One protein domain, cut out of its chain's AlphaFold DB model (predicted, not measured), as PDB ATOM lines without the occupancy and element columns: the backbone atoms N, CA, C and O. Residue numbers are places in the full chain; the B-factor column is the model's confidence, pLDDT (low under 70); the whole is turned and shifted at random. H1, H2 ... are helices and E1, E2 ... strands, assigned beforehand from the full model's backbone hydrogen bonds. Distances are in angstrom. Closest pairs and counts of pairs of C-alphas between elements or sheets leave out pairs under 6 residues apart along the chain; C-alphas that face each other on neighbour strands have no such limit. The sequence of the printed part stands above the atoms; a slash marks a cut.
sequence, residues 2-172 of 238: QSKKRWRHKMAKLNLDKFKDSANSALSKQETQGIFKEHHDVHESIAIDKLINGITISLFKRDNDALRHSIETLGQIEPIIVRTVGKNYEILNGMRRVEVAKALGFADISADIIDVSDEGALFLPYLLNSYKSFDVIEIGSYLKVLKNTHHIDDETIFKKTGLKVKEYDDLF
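This is residues 2 to 172 of the 238 residues of the protein "ParB domain-containing protein" of Epsilonproteobacteria bacterium (UniProt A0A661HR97). A small, strongly twisted sheet of five strands, with H3 packed on it and H2 behind H3, makes one half of the domain, and a loose group of three helices, H6, H7 and H8, makes the other. The short helices H4 and H5 lie between the halves, and the long helix H1 runs along one side, grazing the sheet. The printed part has 171 residues, with eight named helices and five named strands in the order H1 E1 E2 H2 E3 E4 H3 E5 H4 H5 H6 H7 H8. The sheet's order is E1 E5 E3 E4 E2, mixed, and the class is mixed, helices and strands. The whole is compact, with a radius of gyration of the C-alphas of 16.5 A and spans of 49 by 34 by 31 A.

E1, residues 42 to 47, is an edge strand and antiparallel to E5, residues 108 to 113; N 44 and O 111 are 2.9 A apart, within hydrogen-bond range. E5 is parallel to E3, residues 80 to 85, with N 82 and O 112 at 3.0 A. E3 and E4, residues 88 to 93, form an antiparallel hairpin, with N 83 and O 90 at 3.1 A. E4 is parallel to the other edge strand, E2, residues 51 to 53, with N 52 and O 89 at 2.8 A. H3, residues 95 to 103, is on the sheet at a height of 8.5 A. H2, residues 65 to 74, is not on the sheet but touches H3, the closest C-alphas being those of Arg 68 and Val 100, 5.8 A apart. H1, residues 2 to 26, H4, residues 118 to 121, and H5, residues 124 to 127, only graze the sheet. H6, residues 136 to 150, touches H8, residues 165 to 171, with residues 136 to 140 alone, about perpendicular at 76 degrees; their closest C-alphas, of Gly 140 and Leu 171, are 4.9 A apart. H7, residues 154 to 161, is close to H5 but not clearly touching, with the closest C-alphas, of Leu 127 and Thr 161, 6.6 A apart. Every O i to N i+4 pair is within hydrogen-bond range in H1, H2, H3, H6, H7 and H8; H4 and H5 are too short for such a pair.

H1 begins at C-alpha 2 (-24.774, 6.031, 11.912) and is 36.6 A long. H6 is 20.4 A long, E3 15.5 A. H8 ends at C-alpha 171 (4.608, 44.297, 13.839).

The C-alphas farthest apart, of Gln 2 and Asp 169, are 51.7 A apart. The printed part has no cut. The links H1 to E1 and E2 to H2 are long. The mean pLDDT of the printed part is 74.6; residues under 70 include 2 to 42 and 165 to 172.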
ATOM      1  N   GLN A   2     -25.313   5.868  10.545       32.94
ATOM      2  CA  GLN A   2     -24.774   6.031  11.912       32.94
ATOM      3  C   GLN A   2     -23.241   5.881  12.035       32.94
ATOM      4  O   GLN A   2     -22.624   6.602  12.817       32.94
ATOM      5  N   SER A   3     -22.593   5.015  11.240       31.39
ATOM      6  CA  SER A   3     -21.137   4.797  11.347       31.39
ATOM      7  C   SER A   3     -20.293   5.978  10.841       31.39
ATOM      8  O   SER A   3     -19.299   6.321  11.478       31.39
ATOM      9  N   LYS A   4     -20.725   6.664   9.767       33.94
ATOM     10  CA  LYS A   4     -20.072   7.885   9.249       33.94
ATOM     11  C   LYS A   4     -20.151   9.045  10.249       33.94
ATOM     12  O   LYS A   4     -19.170   9.761  10.422       33.94
ATOM     13  N   LYS A   5     -21.284   9.202  10.950       36.53
ATOM     14  CA  LYS A   5     -21.479  10.248  11.975       36.53
ATOM     15  C   LYS A   5     -20.549  10.030  13.179       36.53
ATOM     16  O   LYS A   5     -19.897  10.963  13.631       36.53
ATOM     17  N   ARG A   6     -20.403   8.772  13.619       31.84
ATOM     18  CA  ARG A   6     -19.517   8.369  14.729       31.84
ATOM     19  C   ARG A   6     -18.027   8.544  14.406       31.84
ATOM     20  O   ARG A   6     -17.249   8.894  15.287       31.84
ATOM     21  N   TRP A   7     -17.637   8.328  13.148       34.72
ATOM     22  CA  TRP A   7     -16.263   8.535  12.674       34.72
ATOM     23  C   TRP A   7     -15.867  10.014  12.613       34.72
ATOM     24  O   TRP A   7     -14.792  10.367  13.088       34.72
ATOM     25  N   ARG A   8     -16.752  10.880  12.102       36.69
ATOM     26  CA  ARG A   8     -16.526  12.337  12.053       36.69
ATOM     27  C   ARG A   8     -16.346  12.922  13.455       36.69
ATOM     28  O   ARG A   8     -15.392  13.649  13.689       36.69
ATOM     29  N   HIS A   9     -17.177  12.495  14.404       39.22
ATOM     30  CA  HIS A   9     -17.087  12.911  15.806       39.22
ATOM     31  C   HIS A   9     -15.771  12.466  16.475       39.22
ATOM     32  O   HIS A   9     -15.152  13.221  17.220       39.22
ATOM     33  N   LYS A  10     -15.299  11.245  16.177       33.88
ATOM     34  CA  LYS A  10     -14.034  10.717  16.715       33.88
ATOM     35  C   LYS A  10     -12.809  11.439  16.139       33.88
ATOM     36  O   LYS A  10     -11.863  11.687  16.877       33.88
ATOM     37  N   MET A  11     -12.835  11.792  14.851       30.05
ATOM     38  CA  MET A  11     -11.761  12.554  14.197       30.05
ATOM     39  C   MET A  11     -11.725  14.022  14.634       30.05
ATOM     40  O   MET A  11     -10.645  14.537  14.900       30.05
ATOM     41  N   ALA A  12     -12.885  14.668  14.789       39.03
ATOM     42  CA  ALA A  12     -12.971  16.021  15.340       39.03
ATOM     43  C   ALA A  12     -12.376  16.086  16.757       39.03
ATOM     44  O   ALA A  12     -11.555  16.952  17.039       39.03
ATOM     45  N   LYS A  13     -12.691  15.096  17.606       39.56
ATOM     46  CA  LYS A  13     -12.122  14.984  18.955       39.56
ATOM     47  C   LYS A  13     -10.598  14.792  18.945       39.56
ATOM     48  O   LYS A  13      -9.894  15.476  19.673       39.56
ATOM     49  N   LEU A  14     -10.079  13.929  18.067       35.75
ATOM     50  CA  LEU A  14      -8.633  13.711  17.906       35.75
ATOM     51  C   LEU A  14      -7.883  14.956  17.397       35.75
ATOM     52  O   LEU A  14      -6.736  15.177  17.784       35.75
ATOM     53  N   ASN A  15      -8.514  15.767  16.543       46.31
ATOM     54  CA  ASN A  15      -7.946  17.038  16.086       46.31
ATOM     55  C   ASN A  15      -7.971  18.100  17.190       46.31
ATOM     56  O   ASN A  15      -7.007  18.850  17.323       46.31
ATOM     57  N   LEU A  16      -9.026  18.127  18.008       44.56
ATOM     58  CA  LEU A  16      -9.142  19.032  19.146       44.56
ATOM     59  C   LEU A  16      -8.103  18.725  20.231       44.56
ATOM     60  O   LEU A  16      -7.505  19.649  20.768       44.56
ATOM     61  N   ASP A  17      -7.843  17.450  20.518       46.81
ATOM     62  CA  ASP A  17      -6.838  17.054  21.511       46.81
ATOM     63  C   ASP A  17      -5.419  17.424  21.042       46.81
ATOM     64  O   ASP A  17      -4.668  18.051  21.782       46.81
ATOM     65  N   LYS A  18      -5.080  17.180  19.766       44.84
ATOM     66  CA  LYS A  18      -3.806  17.640  19.176       44.84
ATOM     67  C   LYS A  18      -3.675  19.163  19.136       44.84
ATOM     68  O   LYS A  18      -2.574  19.699  19.286       44.84
ATOM     69  N   PHE A  19      -4.787  19.861  18.917       48.94
ATOM     70  CA  PHE A  19      -4.851  21.317  18.969       48.94
ATOM     71  C   PHE A  19      -4.616  21.828  20.397       48.94
ATOM     72  O   PHE A  19      -3.796  22.723  20.590       48.94
ATOM     73  N   LYS A  20      -5.257  21.209  21.398       47.41
ATOM     74  CA  LYS A  20      -5.055  21.487  22.826       47.41
ATOM     75  C   LYS A  20      -3.611  21.224  23.235       47.41
ATOM     76  O   LYS A  20      -3.025  22.073  23.889       47.41
ATOM     77  N   ASP A  21      -3.008  20.126  22.798       48.28
ATOM     78  CA  ASP A  21      -1.605  19.816  23.085       48.28
ATOM     79  C   ASP A  21      -0.648  20.820  22.436       48.28
ATOM     80  O   ASP A  21       0.330  21.224  23.058       48.28
ATOM     81  N   SER A  22      -0.947  21.293  21.224       40.91
ATOM     82  CA  SER A  22      -0.140  22.319  20.549       40.91
ATOM     83  C   SER A  22      -0.274  23.687  21.224       40.91
ATOM     84  O   SER A  22       0.727  24.366  21.437       40.91
ATOM     85  N   ALA A  23      -1.490  24.070  21.625       40.34
ATOM     86  CA  ALA A  23      -1.744  25.291  22.383       40.34
ATOM     87  C   ALA A  23      -1.091  25.229  23.776       40.34
ATOM     88  O   ALA A  23      -0.378  26.146  24.163       40.34
ATOM     89  N   ASN A  24      -1.242  24.112  24.492       42.28
ATOM     90  CA  ASN A  24      -0.650  23.876  25.812       42.28
ATOM     91  C   ASN A  24       0.877  23.702  25.770       42.28
ATOM     92  O   ASN A  24       1.548  23.972  26.761       42.28
ATOM     93  N   SER A  25       1.447  23.226  24.658       43.59
ATOM     94  CA  SER A  25       2.901  23.125  24.474       43.59
ATOM     95  C   SER A  25       3.532  24.464  24.094       43.59
ATOM     96  O   SER A  25       4.708  24.669  24.385       43.59
ATOM     97  N   ALA A  26       2.788  25.359  23.438       41.62
ATOM     98  CA  ALA A  26       3.237  26.716  23.126       41.62
ATOM     99  C   ALA A  26       3.070  27.685  24.312       41.62
ATOM    100  O   ALA A  26       3.727  28.722  24.348       41.62
ATOM    101  N   LEU A  27       2.210  27.352  25.279       46.06
ATOM    102  CA  LEU A  27       1.780  28.246  26.351       46.06
ATOM    103  C   LEU A  27       2.028  27.580  27.708       46.06
ATOM    104  O   LEU A  27       1.383  26.595  28.065       46.06
ATOM    105  N   SER A  28       2.985  28.104  28.476       37.47
ATOM    106  CA  SER A  28       3.273  27.589  29.816       37.47
ATOM    107  C   SER A  28       2.018  27.671  30.703       37.47
ATOM    108  O   SER A  28       1.259  28.640  30.650       37.47
ATOM    109  N   LYS A  29       1.788  26.631  31.512       36.78
ATOM    110  CA  LYS A  29       0.548  26.335  32.265       36.78
ATOM    111  C   LYS A  29       0.042  27.418  33.246       36.78
ATOM    112  O   LYS A  29      -0.916  27.148  33.965       36.78
ATOM    113  N   GLN A  30       0.636  28.608  33.316       34.81
ATOM    114  CA  GLN A  30       0.219  29.672  34.239       34.81
ATOM    115  C   GLN A  30      -0.513  30.853  33.579       34.81
ATOM    116  O   GLN A  30      -1.190  31.592  34.287       34.81
ATOM    117  N   GLU A  31      -0.460  31.028  32.255       38.28
ATOM    118  CA  GLU A  31      -0.904  32.286  31.619       38.28
ATOM    119  C   GLU A  31      -2.351  32.275  31.086       38.28
ATOM    120  O   GLU A  31      -2.908  33.329  30.786       38.28
ATOM    121  N   THR A  32      -3.024  31.118  31.044       41.88
ATOM    122  CA  THR A  32      -4.417  30.998  30.557       41.88
ATOM    123  C   THR A  32      -5.492  31.227  31.620       41.88
ATOM    124  O   THR A  32      -6.682  31.126  31.304       41.88
ATOM    125  N   GLN A  33      -5.125  31.570  32.863       39.19
ATOM    126  CA  GLN A  33      -6.100  31.962  33.884       39.19
ATOM    127  C   GLN A  33      -6.828  33.250  33.453       39.19
ATOM    128  O   GLN A  33      -6.375  34.360  33.723       39.19
ATOM    129  N   GLY A  34      -7.965  33.097  32.764       46.94
ATOM    130  CA  GLY A  34      -8.921  34.178  32.518       46.94
ATOM    131  C   GLY A  34      -9.596  34.234  31.144       46.94
ATOM    132  O   GLY A  34     -10.507  35.042  30.992       46.94
ATOM    133  N   ILE A  35      -9.194  33.436  30.143       48.94
ATOM    134  CA  ILE A  35      -9.877  33.447  28.826       48.94
ATOM    135  C   ILE A  35     -11.054  32.470  28.808       48.94
ATOM    136  O   ILE A  35     -12.146  32.829  28.378       48.94
ATOM    137  N   PHE A  36     -10.852  31.257  29.315       46.56
ATOM    138  CA  PHE A  36     -11.880  30.225  29.334       46.56
ATOM    139  C   PHE A  36     -12.482  30.128  30.739       46.56
ATOM    140  O   PHE A  36     -11.773  29.838  31.704       46.56
ATOM    141  N   LYS A  37     -13.789  30.389  30.859       46.25
ATOM    142  CA  LYS A  37     -14.587  29.847  31.968       46.25
ATOM    143  C   LYS A  37     -14.813  28.365  31.649       46.25
ATOM    144  O   LYS A  37     -14.787  28.002  30.481       46.25
ATOM    145  N   GLU A  38     -14.895  27.510  32.663       45.09
ATOM    146  CA  GLU A  38     -14.890  26.039  32.558       45.09
ATOM    147  C   GLU A  38     -15.448  25.462  31.230       45.09
ATOM    148  O   GLU A  38     -16.571  25.745  30.821       45.09
ATOM    149  N   HIS A  39     -14.633  24.651  30.540       43.84
ATOM    150  CA  HIS A  39     -14.930  24.137  29.200       43.84
ATOM    151  C   HIS A  39     -16.036  23.071  29.203       43.84
ATOM    152  O   HIS A  39     -15.816  21.933  29.625       43.84
ATOM    153  N   HIS A  40     -17.177  23.398  28.602       48.03
ATOM    154  CA  HIS A  40     -18.155  22.424  28.123       48.03
ATOM    155  C   HIS A  40     -18.196  22.474  26.592       48.03
ATOM    156  O   HIS A  40     -18.970  23.227  26.013       48.03
ATOM    157  N   ASP A  41     -17.338  21.692  25.929       56.81
ATOM    158  CA  ASP A  41     -17.320  21.613  24.465       56.81
ATOM    159  C   ASP A  41     -18.614  20.920  23.984       56.81
ATOM    160  O   ASP A  41     -18.782  19.707  24.165       56.81
ATOM    161  N   VAL A  42     -19.536  21.679  23.380       65.94
ATOM    162  CA  VAL A  42     -20.735  21.122  22.733       65.94
ATOM    163  C   VAL A  42     -20.531  21.125  21.224       65.94
ATOM    164  O   VAL A  42     -20.370  22.177  20.607       65.94
ATOM    165  N   HIS A  43     -20.534  19.933  20.633       78.44
ATOM    166  CA  HIS A  43     -20.419  19.752  19.191       78.44
ATOM    167  C   HIS A  43     -21.808  19.650  18.554       78.44
ATOM    168  O   HIS A  43     -22.520  18.664  18.771       78.44
ATOM    169  N   GLU A  44     -22.170  20.626  17.724       85.38
ATOM    170  CA  GLU A  44     -23.501  20.725  17.115       85.38
ATOM    171  C   GLU A  44     -23.450  21.013  15.607       85.38
ATOM    172  O   GLU A  44     -22.441  21.459  15.065       85.38
ATOM    173  N   SER A  45     -24.565  20.748  14.919       93.44
ATOM    174  CA  SER A  45     -24.843  21.337  13.600       93.44
ATOM    175  C   SER A  45     -25.584  22.644  13.830       93.44
ATOM    176  O   SER A  45     -26.692  22.630  14.366       93.44
ATOM    177  N   ILE A  46     -24.995  23.755  13.406       95.00
ATOM    178  CA  ILE A  46     -25.585  25.085  13.532       95.00
ATOM    179  C   ILE A  46     -26.094  25.525  12.169       95.00
ATOM    180  O   ILE A  46     -25.366  25.482  11.178       95.00
ATOM    181  N   ALA A  47     -27.352  25.963  12.130       97.25
ATOM    182  CA  ALA A  47     -27.940  26.546  10.936       97.25
ATOM    183  C   ALA A  47     -27.137  27.785  10.510       97.25
ATOM    184  O   ALA A  47     -26.826  28.654  11.330       97.25
ATOM    185  N   ILE A  48     -26.766  27.850   9.232       96.75
ATOM    186  CA  ILE A  48     -25.839  28.870   8.724       96.75
ATOM    187  C   ILE A  48     -26.407  30.293   8.868       96.75
ATOM    188  O   ILE A  48     -25.644  31.247   9.016       96.75
ATOM    189  N   ASP A  49     -27.732  30.441   8.859       96.75
ATOM    190  CA  ASP A  49     -28.452  31.705   9.050       96.75
ATOM    191  C   ASP A  49     -28.364  32.262  10.482       96.75
ATOM    192  O   ASP A  49     -28.521  33.465  10.682       96.75
ATOM    193  N   LYS A  50     -28.052  31.417  11.470       97.75
ATOM    194  CA  LYS A  50     -27.810  31.828  12.862       97.75
ATOM    195  C   LYS A  50     -26.373  32.273  13.122       97.75
ATOM    196  O   LYS A  50     -26.067  32.708  14.234       97.75
ATOM    197  N   LEU A  51     -25.478  32.135  12.143       97.75
ATOM    198  CA  LEU A  51     -24.083  32.534  12.282       97.75
ATOM    199  C   LEU A  51     -23.922  34.031  12.021       97.75
ATOM    200  O   LEU A  51     -24.286  34.530  10.955       97.75
ATOM    201  N   ILE A  52     -23.290  34.721  12.963       96.62
ATOM    202  CA  ILE A  52     -22.838  36.102  12.802       96.62
ATOM    203  C   ILE A  52     -21.313  36.145  12.728       96.62
ATOM    204  O   ILE A  52     -20.610  35.318  13.315       96.62
ATOM    205  N   ASN A  53     -20.796  37.112  11.978       92.81
ATOM    206  CA  ASN A  53     -19.359  37.268  11.817       92.81
ATOM    207  C   ASN A  53     -18.757  37.877  13.083       92.81
ATOM    208  O   ASN A  53     -19.194  38.946  13.503       92.81
ATOM    209  N   GLY A  54     -17.738  37.219  13.633       87.31
ATOM    210  CA  GLY A  54     -16.843  37.833  14.605       87.31
ATOM    211  C   GLY A  54     -15.709  38.604  13.935       87.31
ATOM    212  O   GLY A  54     -15.625  38.711  12.705       87.31
ATOM    213  N   ILE A  55     -14.808  39.127  14.762       83.50
ATOM    214  CA  ILE A  55     -13.578  39.767  14.297       83.50
ATOM    215  C   ILE A  55     -12.658  38.740  13.609       83.50
ATOM    216  O   ILE A  55     -12.585  37.576  13.996       83.50
ATOM    217  N   THR A  56     -11.955  39.159  12.555       81.19
ATOM    218  CA  THR A  56     -11.032  38.310  11.788       81.19
ATOM    219  C   THR A  56      -9.680  38.992  11.628       81.19
ATOM    220  O   THR A  56      -9.594  40.216  11.588       81.19
ATOM    221  N   ILE A  57      -8.628  38.183  11.509       75.44
ATOM    222  CA  ILE A  57      -7.263  38.649  11.227       75.44
ATOM    223  C   ILE A  57      -7.032  38.813   9.731       75.44
ATOM    224  O   ILE A  57      -6.264  39.674   9.312       75.44
ATOM    225  N   SER A  58      -7.666  37.968   8.913       70.62
ATOM    226  CA  SER A  58      -7.311  37.924   7.501       70.62
ATOM    227  C   SER A  58      -7.846  39.148   6.768       70.62
ATOM    228  O   SER A  58      -9.052  39.394   6.768       70.62
ATOM    229  N   LEU A  59      -6.935  39.891   6.145       58.88
ATOM    230  CA  LEU A  59      -7.244  41.070   5.336       58.88
ATOM    231  C   LEU A  59      -7.330  40.730   3.853       58.88
ATOM    232  O   LEU A  59      -8.033  41.402   3.100       58.88
ATOM    233  N   PHE A  60      -6.597  39.702   3.432       58.31
ATOM    234  CA  PHE A  60      -6.519  39.313   2.037       58.31
ATOM    235  C   PHE A  60      -7.493  38.182   1.748       58.31
ATOM    236  O   PHE A  60      -7.553  37.181   2.469       58.31
ATOM    237  N   LYS A  61      -8.228  38.318   0.643       66.19
ATOM    238  CA  LYS A  61      -9.016  37.220   0.098       66.19
ATOM    239  C   LYS A  61      -8.055  36.084  -0.237       66.19
ATOM    240  O   LYS A  61      -7.132  36.247  -1.030       66.19
ATOM    241  N   ARG A  62      -8.247  34.940   0.415       73.69
ATOM    242  CA  ARG A  62      -7.456  33.739   0.148       73.69
ATOM    243  C   ARG A  62      -8.180  32.883  -0.877       73.69
ATOM    244  O   ARG A  62      -9.407  32.797  -0.845       73.69
ATOM    245  N   ASP A  63      -7.412  32.219  -1.732       82.19
ATOM    246  CA  ASP A  63      -7.958  31.207  -2.629       82.19
ATOM    247  C   ASP A  63      -8.621  30.088  -1.806       82.19
ATOM    248  O   ASP A  63      -8.036  29.535  -0.867       82.19
ATOM    249  N   ASN A  64      -9.878  29.803  -2.131       88.12
ATOM    250  CA  ASN A  64     -10.709  28.813  -1.469       88.12
ATOM    251  C   ASN A  64     -10.930  27.566  -2.327       88.12
ATOM    252  O   ASN A  64     -11.589  26.658  -1.834       88.12
ATOM    253  N   ASP A  65     -10.377  27.458  -3.536       90.44
ATOM    254  CA  ASP A  65     -10.684  26.367  -4.469       90.44
ATOM    255  C   ASP A  65     -10.317  24.994  -3.903       90.44
ATOM    256  O   ASP A  65     -11.141  24.078  -3.895       90.44
ATOM    257  N   ALA A  66      -9.125  24.863  -3.316       89.56
ATOM    258  CA  ALA A  66      -8.716  23.620  -2.661       89.56
ATOM    259  C   ALA A  66      -9.616  23.269  -1.458       89.56
ATOM    260  O   ALA A  66      -9.981  22.108  -1.259       89.56
ATOM    261  N   LEU A  67     -10.012  24.272  -0.664       91.12
ATOM    262  CA  LEU A  67     -10.904  24.080   0.484       91.12
ATOM    263  C   LEU A  67     -12.318  23.706   0.029       91.12
ATOM    264  O   LEU A  67     -12.938  22.816   0.608       91.12
ATOM    265  N   ARG A  68     -12.811  24.359  -1.022       94.50
ATOM    266  CA  ARG A  68     -14.090  24.080  -1.661       94.50
ATOM    267  C   ARG A  68     -14.124  22.660  -2.183       94.50
ATOM    268  O   ARG A  68     -15.011  21.918  -1.780       94.50
ATOM    269  N   HIS A  69     -13.128  22.262  -2.966       92.31
ATOM    270  CA  HIS A  69     -13.030  20.900  -3.473       92.31
ATOM    271  C   HIS A  69     -13.001  19.874  -2.331       92.31
ATOM    272  O   HIS A  69     -13.706  18.865  -2.373       92.31
ATOM    273  N   SER A  70     -12.250  20.145  -1.258       91.50
ATOM    274  CA  SER A  70     -12.230  19.275  -0.079       91.50
ATOM    275  C   SER A  70     -13.595  19.176   0.611       91.50
ATOM    276  O   SER A  70     -13.978  18.084   1.027       91.50
ATOM    277  N   ILE A  71     -14.325  20.283   0.765       91.94
ATOM    278  CA  ILE A  71     -15.640  20.287   1.421       91.94
ATOM    279  C   ILE A  71     -16.703  19.647   0.521       91.94
ATOM    280  O   ILE A  71     -17.549  18.915   1.026       91.94
ATOM    281  N   GLU A  72     -16.650  19.856  -0.794       91.25
ATOM    282  CA  GLU A  72     -17.533  19.190  -1.760       91.25
ATOM    283  C   GLU A  72     -17.346  17.667  -1.732       91.25
ATOM    284  O   GLU A  72     -18.321  16.918  -1.710       91.25
ATOM    285  N   THR A  73     -16.095  17.198  -1.699       88.44
ATOM    286  CA  THR A  73     -15.775  15.766  -1.807       88.44
ATOM    287  C   THR A  73     -15.911  15.009  -0.487       88.44
ATOM    288  O   THR A  73     -16.402  13.878  -0.468       88.44
ATOM    289  N   LEU A  74     -15.487  15.609   0.629       87.56
ATOM    290  CA  LEU A  74     -15.417  14.940   1.934       87.56
ATOM    291  C   LEU A  74     -16.470  15.445   2.929       87.56
ATOM    292  O   LEU A  74     -16.667  14.843   3.992       87.56
ATOM    293  N   GLY A  75     -17.165  16.533   2.598       84.38
ATOM    294  CA  GLY A  75     -17.913  17.324   3.564       84.38
ATOM    295  C   GLY A  75     -16.984  18.102   4.497       84.38
ATOM    296  O   GLY A  75     -15.758  18.009   4.450       84.38
ATOM    297  N   GLN A  76     -17.575  18.855   5.418       87.31
ATOM    298  CA  GLN A  76     -16.810  19.481   6.487       87.31
ATOM    299  C   GLN A  76     -16.298  18.419   7.477       87.31
ATOM    300  O   GLN A  76     -17.089  17.756   8.156       87.31
ATOM    301  N   ILE A  77     -14.979  18.253   7.557       85.81
ATOM    302  CA  ILE A  77     -14.338  17.347   8.522       85.81
ATOM    303  C   ILE A  77     -14.087  18.063   9.847       85.81
ATOM    304  O   ILE A  77     -14.422  17.538  10.904       85.81
ATOM    305  N   GLU A  78     -13.508  19.259   9.782       83.56
ATOM    306  CA  GLU A  78     -13.182  20.039  10.969       83.56
ATOM    307  C   GLU A  78     -14.334  20.998  11.314       83.56
ATOM    308  O   GLU A  78     -14.767  21.747  10.424       83.56
ATOM    309  N   PRO A  79     -14.797  21.046  12.576       91.38
ATOM    310  CA  PRO A  79     -15.823  21.989  13.023       91.38
ATOM    311  C   PRO A  79     -15.312  23.436  13.061       91.38
ATOM    312  O   PRO A  79     -14.122  23.692  13.283       91.38
ATOM    313  N   ILE A  80     -16.203  24.398  12.811       93.38
ATOM    314  CA  ILE A  80     -15.935  25.810  13.123       93.38
ATOM    315  C   ILE A  80     -15.960  26.013  14.641       93.38
ATOM    316  O   ILE A  80     -16.503  25.177  15.352       93.38
ATOM    317  N   ILE A  81     -15.390  27.106  15.141       92.56
ATOM    318  CA  ILE A  81     -15.465  27.434  16.573       92.56
ATOM    319  C   ILE A  81     -16.333  28.672  16.712       92.56
ATOM    320  O   ILE A  81     -16.094  29.669  16.022       92.56
ATOM    321  N   VAL A  82     -17.336  28.594  17.580       94.88
ATOM    322  CA  VAL A  82     -18.300  29.670  17.807       94.88
ATOM    323  C   VAL A  82     -18.560  29.889  19.293       94.88
ATOM    324  O   VAL A  82     -18.265  29.029  20.118       94.88
ATOM    325  N   ARG A  83     -19.177  31.022  19.627       93.75
ATOM    326  CA  ARG A  83     -19.788  31.257  20.942       93.75
ATOM    327  C   ARG A  83     -21.225  31.731  20.797       93.75
ATOM    328  O   ARG A  83     -21.591  32.305  19.772       93.75
ATOM    329  N   THR A  84     -22.029  31.518  21.827       94.69
ATOM    330  CA  THR A  84     -23.424  31.969  21.851       94.69
ATOM    331  C   THR A  84     -23.499  33.478  22.091       94.69
ATOM    332  O   THR A  84     -22.926  33.979  23.053       94.69
ATOM    333  N   VAL A  85     -24.244  34.200  21.249       94.94
ATOM    334  CA  VAL A  85     -24.533  35.635  21.404       94.94
ATOM    335  C   VAL A  85     -26.031  35.861  21.207       94.94
ATOM    336  O   VAL A  85     -26.552  35.884  20.087       94.94
ATOM    337  N   GLY A  86     -26.762  36.001  22.316       94.25
ATOM    338  CA  GLY A  86     -28.222  36.083  22.296       94.25
ATOM    339  C   GLY A  86     -28.852  34.814  21.710       94.25
ATOM    340  O   GLY A  86     -28.790  33.754  22.322       94.25
ATOM    341  N   LYS A  87     -29.476  34.927  20.530       95.00
ATOM    342  CA  LYS A  87     -30.084  33.795  19.792       95.00
ATOM    343  C   LYS A  87     -29.209  33.262  18.647       95.00
ATOM    344  O   LYS A  87     -29.622  32.330  17.958       95.00
ATOM    345  N   ASN A  88     -28.052  33.881  18.435       97.81
ATOM    346  CA  ASN A  88     -27.142  33.620  17.328       97.81
ATOM    347  C   ASN A  88     -25.816  33.050  17.841       97.81
ATOM    348  O   ASN A  88     -25.586  32.958  19.049       97.81
ATOM    349  N   TYR A  89     -24.936  32.710  16.904       97.56
ATOM    350  CA  TYR A  89     -23.599  32.206  17.188       97.56
ATOM    351  C   TYR A  89     -22.552  33.051  16.473       97.56
ATOM    352  O   TYR A  89     -22.581  33.181  15.251       97.56
ATOM    353  N   GLU A  90     -21.623  33.623  17.230       96.56
ATOM    354  CA  GLU A  90     -20.510  34.383  16.673       96.56
ATOM    355  C   GLU A  90     -19.383  33.448  16.252       96.56
ATOM    356  O   GLU A  90     -18.922  32.622  17.041       96.56
ATOM    357  N   ILE A  91     -18.929  33.590  15.008       95.31
ATOM    358  CA  ILE A  91     -17.812  32.821  14.461       95.31
ATOM    359  C   ILE A  91     -16.496  33.349  15.034       95.31
ATOM    360  O   ILE A  91     -16.088  34.465  14.725       95.31
ATOM    361  N   LEU A  92     -15.798  32.501  15.787       91.50
ATOM    362  CA  LEU A  92     -14.479  32.782  16.363       91.50
ATOM    363  C   LEU A  92     -13.350  32.194  15.508       91.50
ATOM    364  O   LEU A  92     -12.241  32.724  15.469       91.50
ATOM    365  N   ASN A  93     -13.621  31.091  14.801       90.12
ATOM    366  CA  ASN A  93     -12.699  30.515  13.825       90.12
ATOM    367  C   ASN A  93     -13.432  29.735  12.729       90.12
ATOM    368  O   ASN A  93     -14.486  29.146  12.949       90.12
ATOM    369  N   GLY A  94     -12.811  29.648  11.552       90.81
ATOM    370  CA  GLY A  94     -13.329  28.884  10.422       90.81
ATOM    371  C   GLY A  94     -14.181  29.680   9.436       90.81
ATOM    372  O   GLY A  94     -14.921  29.058   8.684       90.81
ATOM    373  N   MET A  95     -14.035  31.009   9.375       91.31
ATOM    374  CA  MET A  95     -14.779  31.882   8.450       91.31
ATOM    375  C   MET A  95     -14.786  31.360   7.003       91.31
ATOM    376  O   MET A  95     -15.842  31.203   6.404       91.31
ATOM    377  N   ARG A  96     -13.622  30.952   6.480       91.12
ATOM    378  CA  ARG A  96     -13.498  30.384   5.124       91.12
ATOM    379  C   ARG A  96     -14.338  29.119   4.912       91.12
ATOM    380  O   ARG A  96     -14.867  28.907   3.829       91.12
ATOM    381  N   ARG A  97     -14.487  28.273   5.942       93.44
ATOM    382  CA  ARG A  97     -15.356  27.083   5.874       93.44
ATOM    383  C   ARG A  97     -16.824  27.488   5.813       93.44
ATOM    384  O   ARG A  97     -17.570  26.864   5.072       93.44
ATOM    385  N   VAL A  98     -17.216  28.536   6.538       95.31
ATOM    386  CA  VAL A  98     -18.573  29.099   6.469       95.31
ATOM    387  C   VAL A  98     -18.846  29.689   5.088       95.31
ATOM    388  O   VAL A  98     -19.884  29.398   4.506       95.31
ATOM    389  N   GLU A  99     -17.920  30.479   4.541       93.12
ATOM    390  CA  GLU A  99     -18.035  31.063   3.197       93.12
ATOM    391  C   GLU A  99     -18.183  29.990   2.119       93.12
ATOM    392  O   GLU A  99     -19.093  30.055   1.294       93.12
ATOM    393  N   VAL A 100     -17.326  28.967   2.159       95.31
ATOM    394  CA  VAL A 100     -17.402  27.839   1.231       95.31
ATOM    395  C   VAL A 100     -18.704  27.062   1.420       95.31
ATOM    396  O   VAL A 100     -19.391  26.807   0.439       95.31
ATOM    397  N   ALA A 101     -19.095  26.723   2.651       95.25
ATOM    398  CA  ALA A 101     -20.345  26.004   2.907       95.25
ATOM    399  C   ALA A 101     -21.572  26.783   2.398       95.25
ATOM    400  O   ALA A 101     -22.454  26.195   1.774       95.25
ATOM    401  N   LYS A 102     -21.591  28.112   2.584       95.00
ATOM    402  CA  LYS A 102     -22.605  29.013   2.010       95.00
ATOM    403  C   LYS A 102     -22.625  28.936   0.484       95.00
ATOM    404  O   LYS A 102     -23.690  28.752  -0.095       95.00
ATOM    405  N   ALA A 103     -21.461  29.030  -0.160       94.56
ATOM    406  CA  ALA A 103     -21.346  28.954  -1.618       94.56
ATOM    407  C   ALA A 103     -21.795  27.594  -2.186       94.56
ATOM    408  O   ALA A 103     -22.282  27.528  -3.311       94.56
ATOM    409  N   LEU A 104     -21.672  26.523  -1.398       94.94
ATOM    410  CA  LEU A 104     -22.128  25.174  -1.740       94.94
ATOM    411  C   LEU A 104     -23.598  24.900  -1.385       94.94
ATOM    412  O   LEU A 104     -24.080  23.794  -1.620       94.94
ATOM    413  N   GLY A 105     -24.312  25.872  -0.810       95.69
ATOM    414  CA  GLY A 105     -25.728  25.737  -0.463       95.69
ATOM    415  C   GLY A 105     -26.003  24.879   0.774       95.69
ATOM    416  O   GLY A 105     -27.069  24.273   0.877       95.69
ATOM    417  N   PHE A 106     -25.059  24.786   1.713       95.31
ATOM    418  CA  PHE A 106     -25.280  24.051   2.959       95.31
ATOM    419  C   PHE A 106     -26.325  24.782   3.820       95.31
ATOM    420  O   PHE A 106     -26.301  26.007   3.928       95.31
ATOM    421  N   ALA A 107     -27.232  24.034   4.453       95.75
ATOM    422  CA  ALA A 107     -28.207  24.596   5.395       95.75
ATOM    423  C   ALA A 107     -27.614  24.775   6.802       95.75
ATOM    424  O   ALA A 107     -27.931  25.732   7.511       95.75
ATOM    425  N   ASP A 108     -26.729  23.860   7.196       96.19
ATOM    426  CA  ASP A 108     -26.068  23.838   8.494       96.19
ATOM    427  C   ASP A 108     -24.579  23.490   8.362       96.19
ATOM    428  O   ASP A 108     -24.114  22.991   7.331       96.19
ATOM    429  N   ILE A 109     -23.818  23.817   9.404       95.44
ATOM    430  CA  ILE A 109     -22.380  23.585   9.491       95.44
ATOM    431  C   ILE A 109     -22.030  23.031  10.875       95.44
ATOM    432  O   ILE A 109     -22.601  23.430  11.888       95.44
ATOM    433  N   SER A 110     -21.084  22.100  10.927       94.25
ATOM    434  CA  SER A 110     -20.576  21.526  12.171       94.25
ATOM    435  C   SER A 110     -19.747  22.558  12.934       94.25
ATOM    436  O   SER A 110     -18.846  23.183  12.362       94.25
ATOM    437  N   ALA A 111     -20.037  22.726  14.219       94.38
ATOM    438  CA  ALA A 111     -19.430  23.726  15.076       94.38
ATOM    439  C   ALA A 111     -19.171  23.183  16.485       94.38
ATOM    440  O   ALA A 111     -19.973  22.415  17.016       94.38
ATOM    441  N   ASP A 112     -18.077  23.639  17.086       91.81
ATOM    442  CA  ASP A 112     -17.817  23.525  18.513       91.81
ATOM    443  C   ASP A 112     -18.202  24.856  19.171       91.81
ATOM    444  O   ASP A 112     -17.715  25.924  18.778       91.81
ATOM    445  N   ILE A 113     -19.111  24.790  20.143       89.62
ATOM    446  CA  ILE A 113     -19.589  25.949  20.899       89.62
ATOM    447  C   ILE A 113     -18.772  26.053  22.184       89.62
ATOM    448  O   ILE A 113     -18.711  25.094  22.955       89.62
ATOM    449  N   ILE A 114     -18.171  27.220  22.414       85.94
ATOM    450  CA  ILE A 114     -17.377  27.507  23.611       85.94
ATOM    451  C   ILE A 114     -17.961  28.680  24.404       85.94
ATOM    452  O   ILE A 114     -18.536  29.608  23.829       85.94
ATOM    453  N   ASP A 115     -17.787  28.643  25.726       83.81
ATOM    454  CA  ASP A 115     -18.087  29.772  26.610       83.81
ATOM    455  C   ASP A 115     -16.845  30.657  26.761       83.81
ATOM    456  O   ASP A 115     -15.784  30.219  27.213       83.81
ATOM    457  N   VAL A 116     -16.965  31.912  26.335       85.81
ATOM    458  CA  VAL A 116     -15.883  32.893  26.385       85.81
ATOM    459  C   VAL A 116     -16.465  34.297  26.514       85.81
ATOM    460  O   VAL A 116     -17.465  34.644  25.876       85.81
ATOM    461  N   SER A 117     -15.817  35.124  27.337       89.12
ATOM    462  CA  SER A 117     -16.185  36.532  27.494       89.12
ATOM    463  C   SER A 117     -16.013  37.315  26.191       89.12
ATOM    464  O   SER A 117     -15.267  36.905  25.302       89.12
ATOM    465  N   ASP A 118     -16.667  38.474  26.097       90.12
ATOM    466  CA  ASP A 118     -16.515  39.388  24.955       90.12
ATOM    467  C   ASP A 118     -15.060  39.756  24.710       90.12
ATOM    468  O   ASP A 118     -14.569  39.625  23.595       90.12
ATOM    469  N   GLU A 119     -14.339  40.111  25.769       89.06
ATOM    470  CA  GLU A 119     -12.913  40.388  25.678       89.06
ATOM    471  C   GLU A 119     -12.116  39.148  25.252       89.06
ATOM    472  O   GLU A 119     -11.250  39.246  24.393       89.06
ATOM    473  N   GLY A 120     -12.406  37.966  25.806       87.69
ATOM    474  CA  GLY A 120     -11.702  36.733  25.446       87.69
ATOM    475  C   GLY A 120     -11.894  36.351  23.976       87.69
ATOM    476  O   GLY A 120     -10.940  35.929  23.318       87.69
ATOM    477  N   ALA A 121     -13.095  36.568  23.435       90.38
ATOM    478  CA  ALA A 121     -13.421  36.309  22.038       90.38
ATOM    479  C   ALA A 121     -12.539  37.114  21.072       90.38
ATOM    480  O   ALA A 121     -12.162  36.594  20.021       90.38
ATOM    481  N   LEU A 122     -12.127  38.327  21.463       90.19
ATOM    482  CA  LEU A 122     -11.224  39.175  20.681       90.19
ATOM    483  C   LEU A 122      -9.819  38.592  20.508       90.19
ATOM    484  O   LEU A 122      -9.073  39.072  19.667       90.19
ATOM    485  N   PHE A 123      -9.407  37.583  21.271       88.44
ATOM    486  CA  PHE A 123      -8.067  36.990  21.138       88.44
ATOM    487  C   PHE A 123      -8.081  35.662  20.385       88.44
ATOM    488  O   PHE A 123      -7.049  35.209  19.884       88.44
ATOM    489  N   LEU A 124      -9.253  35.044  20.252       87.69
ATOM    490  CA  LEU A 124      -9.390  33.722  19.656       87.69
ATOM    491  C   LEU A 124      -9.021  33.662  18.169       87.69
ATOM    492  O   LEU A 124      -8.343  32.706  17.802       87.69
ATOM    493  N   PRO A 125      -9.343  34.642  17.307       86.62
ATOM    494  CA  PRO A 125      -8.893  34.605  15.915       86.62
ATOM    495  C   PRO A 125      -7.372  34.483  15.774       86.62
ATOM    496  O   PRO A 125      -6.911  33.767  14.883       86.62
ATOM    497  N   TYR A 126      -6.613  35.118  16.678       85.38
ATOM    498  CA  TYR A 126      -5.154  35.007  16.754       85.38
ATOM    499  C   TYR A 126      -4.740  33.642  17.285       85.38
ATOM    500  O   TYR A 126      -4.066  32.890  16.589       85.38
ATOM    501  N   LEU A 127      -5.200  33.279  18.480       84.62
ATOM    502  CA  LEU A 127      -4.783  32.053  19.162       84.62
ATOM    503  C   LEU A 127      -5.161  30.778  18.394       84.62
ATOM    504  O   LEU A 127      -4.378  29.837  18.311       84.62
ATOM    505  N   LEU A 128      -6.343  30.751  17.777       81.88
ATOM    506  CA  LEU A 128      -6.859  29.601  17.028       81.88
ATOM    507  C   LEU A 128      -6.236  29.456  15.631       81.88
ATOM    508  O   LEU A 128      -6.597  28.539  14.885       81.88
ATOM    509  N   ASN A 129      -5.337  30.361  15.248       77.75
ATOM    510  CA  ASN A 129      -4.648  30.344  13.962       77.75
ATOM    511  C   ASN A 129      -3.158  30.699  14.074       77.75
ATOM    512  O   ASN A 129      -2.496  30.746  13.045       77.75
ATOM    513  N   SER A 130      -2.611  30.910  15.273       70.56
ATOM    514  CA  SER A 130      -1.219  31.333  15.493       70.56
ATOM    515  C   SER A 130      -0.190  30.305  15.013       70.56
ATOM    516  O   SER A 130       0.933  30.659  14.678       70.56
ATOM    517  N   TYR A 131      -0.586  29.033  14.902       61.22
ATOM    518  CA  TYR A 131       0.213  27.978  14.269       61.22
ATOM    519  C   TYR A 131       0.328  28.133  12.742       61.22
ATOM    520  O   TYR A 131       1.154  27.472  12.115       61.22
ATOM    521  N   LYS A 132      -0.514  28.965  12.118       62.03
ATOM    522  CA  LYS A 132      -0.418  29.318  10.700       62.03
ATOM    523  C   LYS A 132       0.468  30.550  10.571       62.03
ATOM    524  O   LYS A 132       0.351  31.489  11.351       62.03
ATOM    525  N   SER A 133       1.299  30.587   9.534       61.81
ATOM    526  CA  SER A 133       2.038  31.794   9.165       61.81
ATOM    527  C   SER A 133       1.056  32.860   8.667       61.81
ATOM    528  O   SER A 133       0.672  32.874   7.497       61.81
ATOM    529  N   PHE A 134       0.579  33.708   9.576       69.06
ATOM    530  CA  PHE A 134      -0.096  34.950   9.220       69.06
ATOM    531  C   PHE A 134       0.888  35.923   8.578       69.06
ATOM    532  O   PHE A 134       2.078  35.914   8.902       69.06
ATOM    533  N   ASP A 135       0.387  36.782   7.691       70.81
ATOM    534  CA  ASP A 135       1.195  37.895   7.209       70.81
ATOM    535  C   ASP A 135       1.392  38.924   8.336       70.81
ATOM    536  O   ASP A 135       0.473  39.223   9.103       70.81
ATOM    537  N   VAL A 136       2.599  39.484   8.426       67.19
ATOM    538  CA  VAL A 136       2.978  40.494   9.428       67.19
ATOM    539  C   VAL A 136       2.017  41.693   9.416       67.19
ATOM    540  O   VAL A 136       1.694  42.235  10.471       67.19
ATOM    541  N   ILE A 137       1.512  42.086   8.242       62.88
ATOM    542  CA  ILE A 137       0.550  43.183   8.084       62.88
ATOM    543  C   ILE A 137      -0.824  42.796   8.639       62.88
ATOM    544  O   ILE A 137      -1.474  43.634   9.269       62.88
ATOM    545  N   GLU A 138      -1.273  41.556   8.419       71.94
ATOM    546  CA  GLU A 138      -2.550  41.056   8.948       71.94
ATOM    547  C   GLU A 138      -2.534  41.091  10.482       71.94
ATOM    548  O   GLU A 138      -3.447  41.650  11.092       71.94
ATOM    549  N   ILE A 139      -1.455  40.594  11.105       77.69
ATOM    550  CA  ILE A 139      -1.314  40.642  12.566       77.69
ATOM    551  C   ILE A 139      -1.239  42.095  13.048       77.69
ATOM    552  O   ILE A 139      -2.010  42.481  13.922       77.69
ATOM    553  N   GLY A 140      -0.367  42.931  12.472       74.44
ATOM    554  CA  GLY A 140      -0.222  44.326  12.906       74.44
ATOM    555  C   GLY A 140      -1.527  45.123  12.798       74.44
ATOM    556  O   GLY A 140      -1.875  45.888  13.699       74.44
ATOM    557  N   SER A 141      -2.304  44.907  11.733       73.75
ATOM    558  CA  SER A 141      -3.610  45.554  11.554       73.75
ATOM    559  C   SER A 141      -4.638  45.055  12.562       73.75
ATOM    560  O   SER A 141      -5.381  45.856  13.126       73.75
ATOM    561  N   TYR A 142      -4.655  43.750  12.835       82.38
ATOM    562  CA  TYR A 142      -5.520  43.172  13.853       82.38
ATOM    563  C   TYR A 142      -5.238  43.747  15.244       82.38
ATOM    564  O   TYR A 142      -6.158  44.185  15.932       82.38
ATOM    565  N   LEU A 143      -3.962  43.831  15.630       82.88
ATOM    566  CA  LEU A 143      -3.564  44.418  16.909       82.88
ATOM    567  C   LEU A 143      -3.967  45.899  17.003       82.88
ATOM    568  O   LEU A 143      -4.426  46.340  18.056       82.88
ATOM    569  N   LYS A 144      -3.893  46.663  15.901       79.69
ATOM    570  CA  LYS A 144      -4.428  48.038  15.856       79.69
ATOM    571  C   LYS A 144      -5.937  48.092  16.109       79.69
ATOM    572  O   LYS A 144      -6.384  49.005  16.799       79.69
ATOM    573  N   VAL A 145      -6.719  47.137  15.600       82.06
ATOM    574  CA  VAL A 145      -8.166  47.058  15.884       82.06
ATOM    575  C   VAL A 145      -8.413  46.789  17.369       82.06
ATOM    576  O   VAL A 145      -9.217  47.494  17.981       82.06
ATOM    577  N   LEU A 146      -7.678  45.849  17.977       85.38
ATOM    578  CA  LEU A 146      -7.786  45.572  19.416       85.38
ATOM    579  C   LEU A 146      -7.538  46.828  20.262       85.38
ATOM    580  O   LEU A 146      -8.333  47.146  21.145       85.38
ATOM    581  N   LYS A 147      -6.487  47.589  19.948       83.75
ATOM    582  CA  LYS A 147      -6.145  48.817  20.681       83.75
ATOM    583  C   LYS A 147      -7.147  49.941  20.448       83.75
ATOM    584  O   LYS A 147      -7.659  50.533  21.390       83.75
ATOM    585  N   ASN A 148      -7.420  50.258  19.187       81.62
ATOM    586  CA  ASN A 148      -8.112  51.499  18.844       81.62
ATOM    587  C   ASN A 148      -9.632  51.371  18.957       81.62
ATOM    588  O   ASN A 148     -10.298  52.340  19.301       81.62
ATOM    589  N   THR A 149     -10.181  50.195  18.636       82.81
ATOM    590  CA  THR A 149     -11.634  49.952  18.628       82.81
ATOM    591  C   THR A 149     -12.115  49.311  19.922       82.81
ATOM    592  O   THR A 149     -13.199  49.636  20.395       82.81
ATOM    593  N   HIS A 150     -11.316  48.413  20.502       85.69
ATOM    594  CA  HIS A 150     -11.694  47.678  21.711       85.69
ATOM    595  C   HIS A 150     -10.960  48.150  22.970       85.69
ATOM    596  O   HIS A 150     -11.200  47.603  24.041       85.69
ATOM    597  N   HIS A 151     -10.109  49.177  22.854       89.12
ATOM    598  CA  HIS A 151      -9.392  49.800  23.970       89.12
ATOM    599  C   HIS A 151      -8.568  48.817  24.806       89.12
ATOM    600  O   HIS A 151      -8.409  49.010  26.010       89.12
ATOM    601  N   ILE A 152      -8.040  47.768  24.170       88.56
ATOM    602  CA  ILE A 152      -7.191  46.801  24.857       88.56
ATOM    603  C   ILE A 152      -5.756  47.329  24.931       88.56
ATOM    604  O   ILE A 152      -5.182  47.722  23.913       88.56
ATOM    605  N   ASP A 153      -5.181  47.337  26.131       87.62
ATOM    606  CA  ASP A 153      -3.795  47.738  26.367       87.62
ATOM    607  C   ASP A 153      -2.766  46.664  25.955       87.62
ATOM    608  O   ASP A 153      -3.079  45.487  25.754       87.62
ATOM    609  N   ASP A 154      -1.509  47.095  25.822       84.25
ATOM    610  CA  ASP A 154      -0.403  46.242  25.377       84.25
ATOM    611  C   ASP A 154      -0.106  45.108  26.371       84.25
ATOM    612  O   ASP A 154       0.176  43.988  25.951       84.25
ATOM    613  N   GLU A 155      -0.228  45.360  27.681       84.62
ATOM    614  CA  GLU A 155      -0.015  44.347  28.725       84.62
ATOM    615  C   GLU A 155      -0.995  43.178  28.567       84.62
ATOM    616  O   GLU A 155      -0.602  42.007  28.569       84.62
ATOM    617  N   THR A 156      -2.267  43.496  28.349       84.81
ATOM    618  CA  THR A 156      -3.338  42.534  28.111       84.81
ATOM    619  C   THR A 156      -3.103  41.767  26.816       84.81
ATOM    620  O   THR A 156      -3.283  40.544  26.789       84.81
ATOM    621  N   ILE A 157      -2.649  42.445  25.755       84.81
ATOM    622  CA  ILE A 157      -2.277  41.786  24.500       84.81
ATOM    623  C   ILE A 157      -1.151  40.782  24.742       84.81
ATOM    624  O   ILE A 157      -1.308  39.621  24.365       84.81
ATOM    625  N   PHE A 158      -0.050  41.173  25.386       81.44
ATOM    626  CA  PHE A 158       1.067  40.266  25.665       81.44
ATOM    627  C   PHE A 158       0.613  39.055  26.468       81.44
ATOM    628  O   PHE A 158       0.832  37.917  26.050       81.44
ATOM    629  N   LYS A 159      -0.105  39.300  27.567       81.50
ATOM    630  CA  LYS A 159      -0.579  38.253  28.470       81.50
ATOM    631  C   LYS A 159      -1.488  37.240  27.772       81.50
ATOM    632  O   LYS A 159      -1.402  36.051  28.055       81.50
ATOM    633  N   LYS A 160      -2.370  37.691  26.876       81.62
ATOM    634  CA  LYS A 160      -3.349  36.808  26.219       81.62
ATOM    635  C   LYS A 160      -2.853  36.188  24.922       81.62
ATOM    636  O   LYS A 160      -3.352  35.133  24.551       81.62
ATOM    637  N   THR A 161      -1.923  36.827  24.215       81.12
ATOM    638  CA  THR A 161      -1.401  36.326  22.929       81.12
ATOM    639  C   THR A 161      -0.115  35.520  23.069       81.12
ATOM    640  O   THR A 161       0.187  34.724  22.180       81.12
ATOM    641  N   GLY A 162       0.655  35.731  24.141       81.31
ATOM    642  CA  GLY A 162       2.002  35.177  24.299       81.31
ATOM    643  C   GLY A 162       3.056  35.837  23.399       81.31
ATOM    644  O   GLY A 162       4.181  35.346  23.323       81.31
ATOM    645  N   LEU A 163       2.713  36.929  22.700       76.56
ATOM    646  CA  LEU A 163       3.662  37.688  21.883       76.56
ATOM    647  C   LEU A 163       4.765  38.285  22.755       76.56
ATOM    648  O   LEU A 163       4.497  38.909  23.783       76.56
ATOM    649  N   LYS A 164       6.014  38.158  22.309       74.88
ATOM    650  CA  LYS A 164       7.137  38.842  22.956       74.88
ATOM    651  C   LYS A 164       7.175  40.299  22.516       74.88
ATOM    652  O   LYS A 164       6.902  40.600  21.359       74.88
ATOM    653  N   VAL A 165       7.640  41.190  23.395       67.81
ATOM    654  CA  VAL A 165       7.782  42.634  23.109       67.81
ATOM    655  C   VAL A 165       8.502  42.891  21.782       67.81
ATOM    656  O   VAL A 165       8.016  43.649  20.957       67.81
ATOM    657  N   LYS A 166       9.611  42.187  21.519       69.56
ATOM    658  CA  LYS A 166      10.350  42.320  20.253       69.56
ATOM    659  C   LYS A 166       9.514  41.924  19.030       69.56
ATOM    660  O   LYS A 166       9.577  42.590  18.008       69.56
ATOM    661  N   GLU A 167       8.768  40.825  19.118       68.19
ATOM    662  CA  GLU A 167       7.900  40.371  18.023       68.19
ATOM    663  C   GLU A 167       6.782  41.382  17.796       68.19
ATOM    664  O   GLU A 167       6.480  41.709  16.660       68.19
ATOM    665  N   TYR A 168       6.224  41.923  18.874       67.19
ATOM    666  CA  TYR A 168       5.199  42.948  18.839       67.19
ATOM    667  C   TYR A 168       5.688  44.256  18.219       67.19
ATOM    668  O   TYR A 168       5.080  44.726  17.267       67.19
ATOM    669  N   ASP A 169       6.816  44.803  18.673       66.25
ATOM    670  CA  ASP A 169       7.413  46.018  18.106       66.25
ATOM    671  C   ASP A 169       7.725  45.862  16.614       66.25
ATOM    672  O   ASP A 169       7.554  46.796  15.832       66.25
ATOM    673  N   ASP A 170       8.125  44.662  16.194       63.91
ATOM    674  CA  ASP A 170       8.374  44.341  14.793       63.91
ATOM    675  C   ASP A 170       7.098  44.388  13.926       63.91
ATOM    676  O   ASP A 170       7.200  44.625  12.717       63.91
ATOM    677  N   LEU A 171       5.909  44.203  14.519       64.75
ATOM    678  CA  LEU A 171       4.608  44.297  13.839       64.75
ATOM    679  C   LEU A 171       4.146  45.753  13.650       64.75
ATOM    680  O   LEU A 171       3.357  46.036  12.742       64.75
ATOM    681  N   PHE A 172       4.636  46.690  14.470       58.09
ATOM    682  CA  PHE A 172       4.314  48.114  14.375       58.09
ATOM    683  C   PHE A 172       5.473  48.882  13.731       58.09
ATOM    684  O   PHE A 172       6.420  49.307  14.384       58.09
TER     685      PHE A 172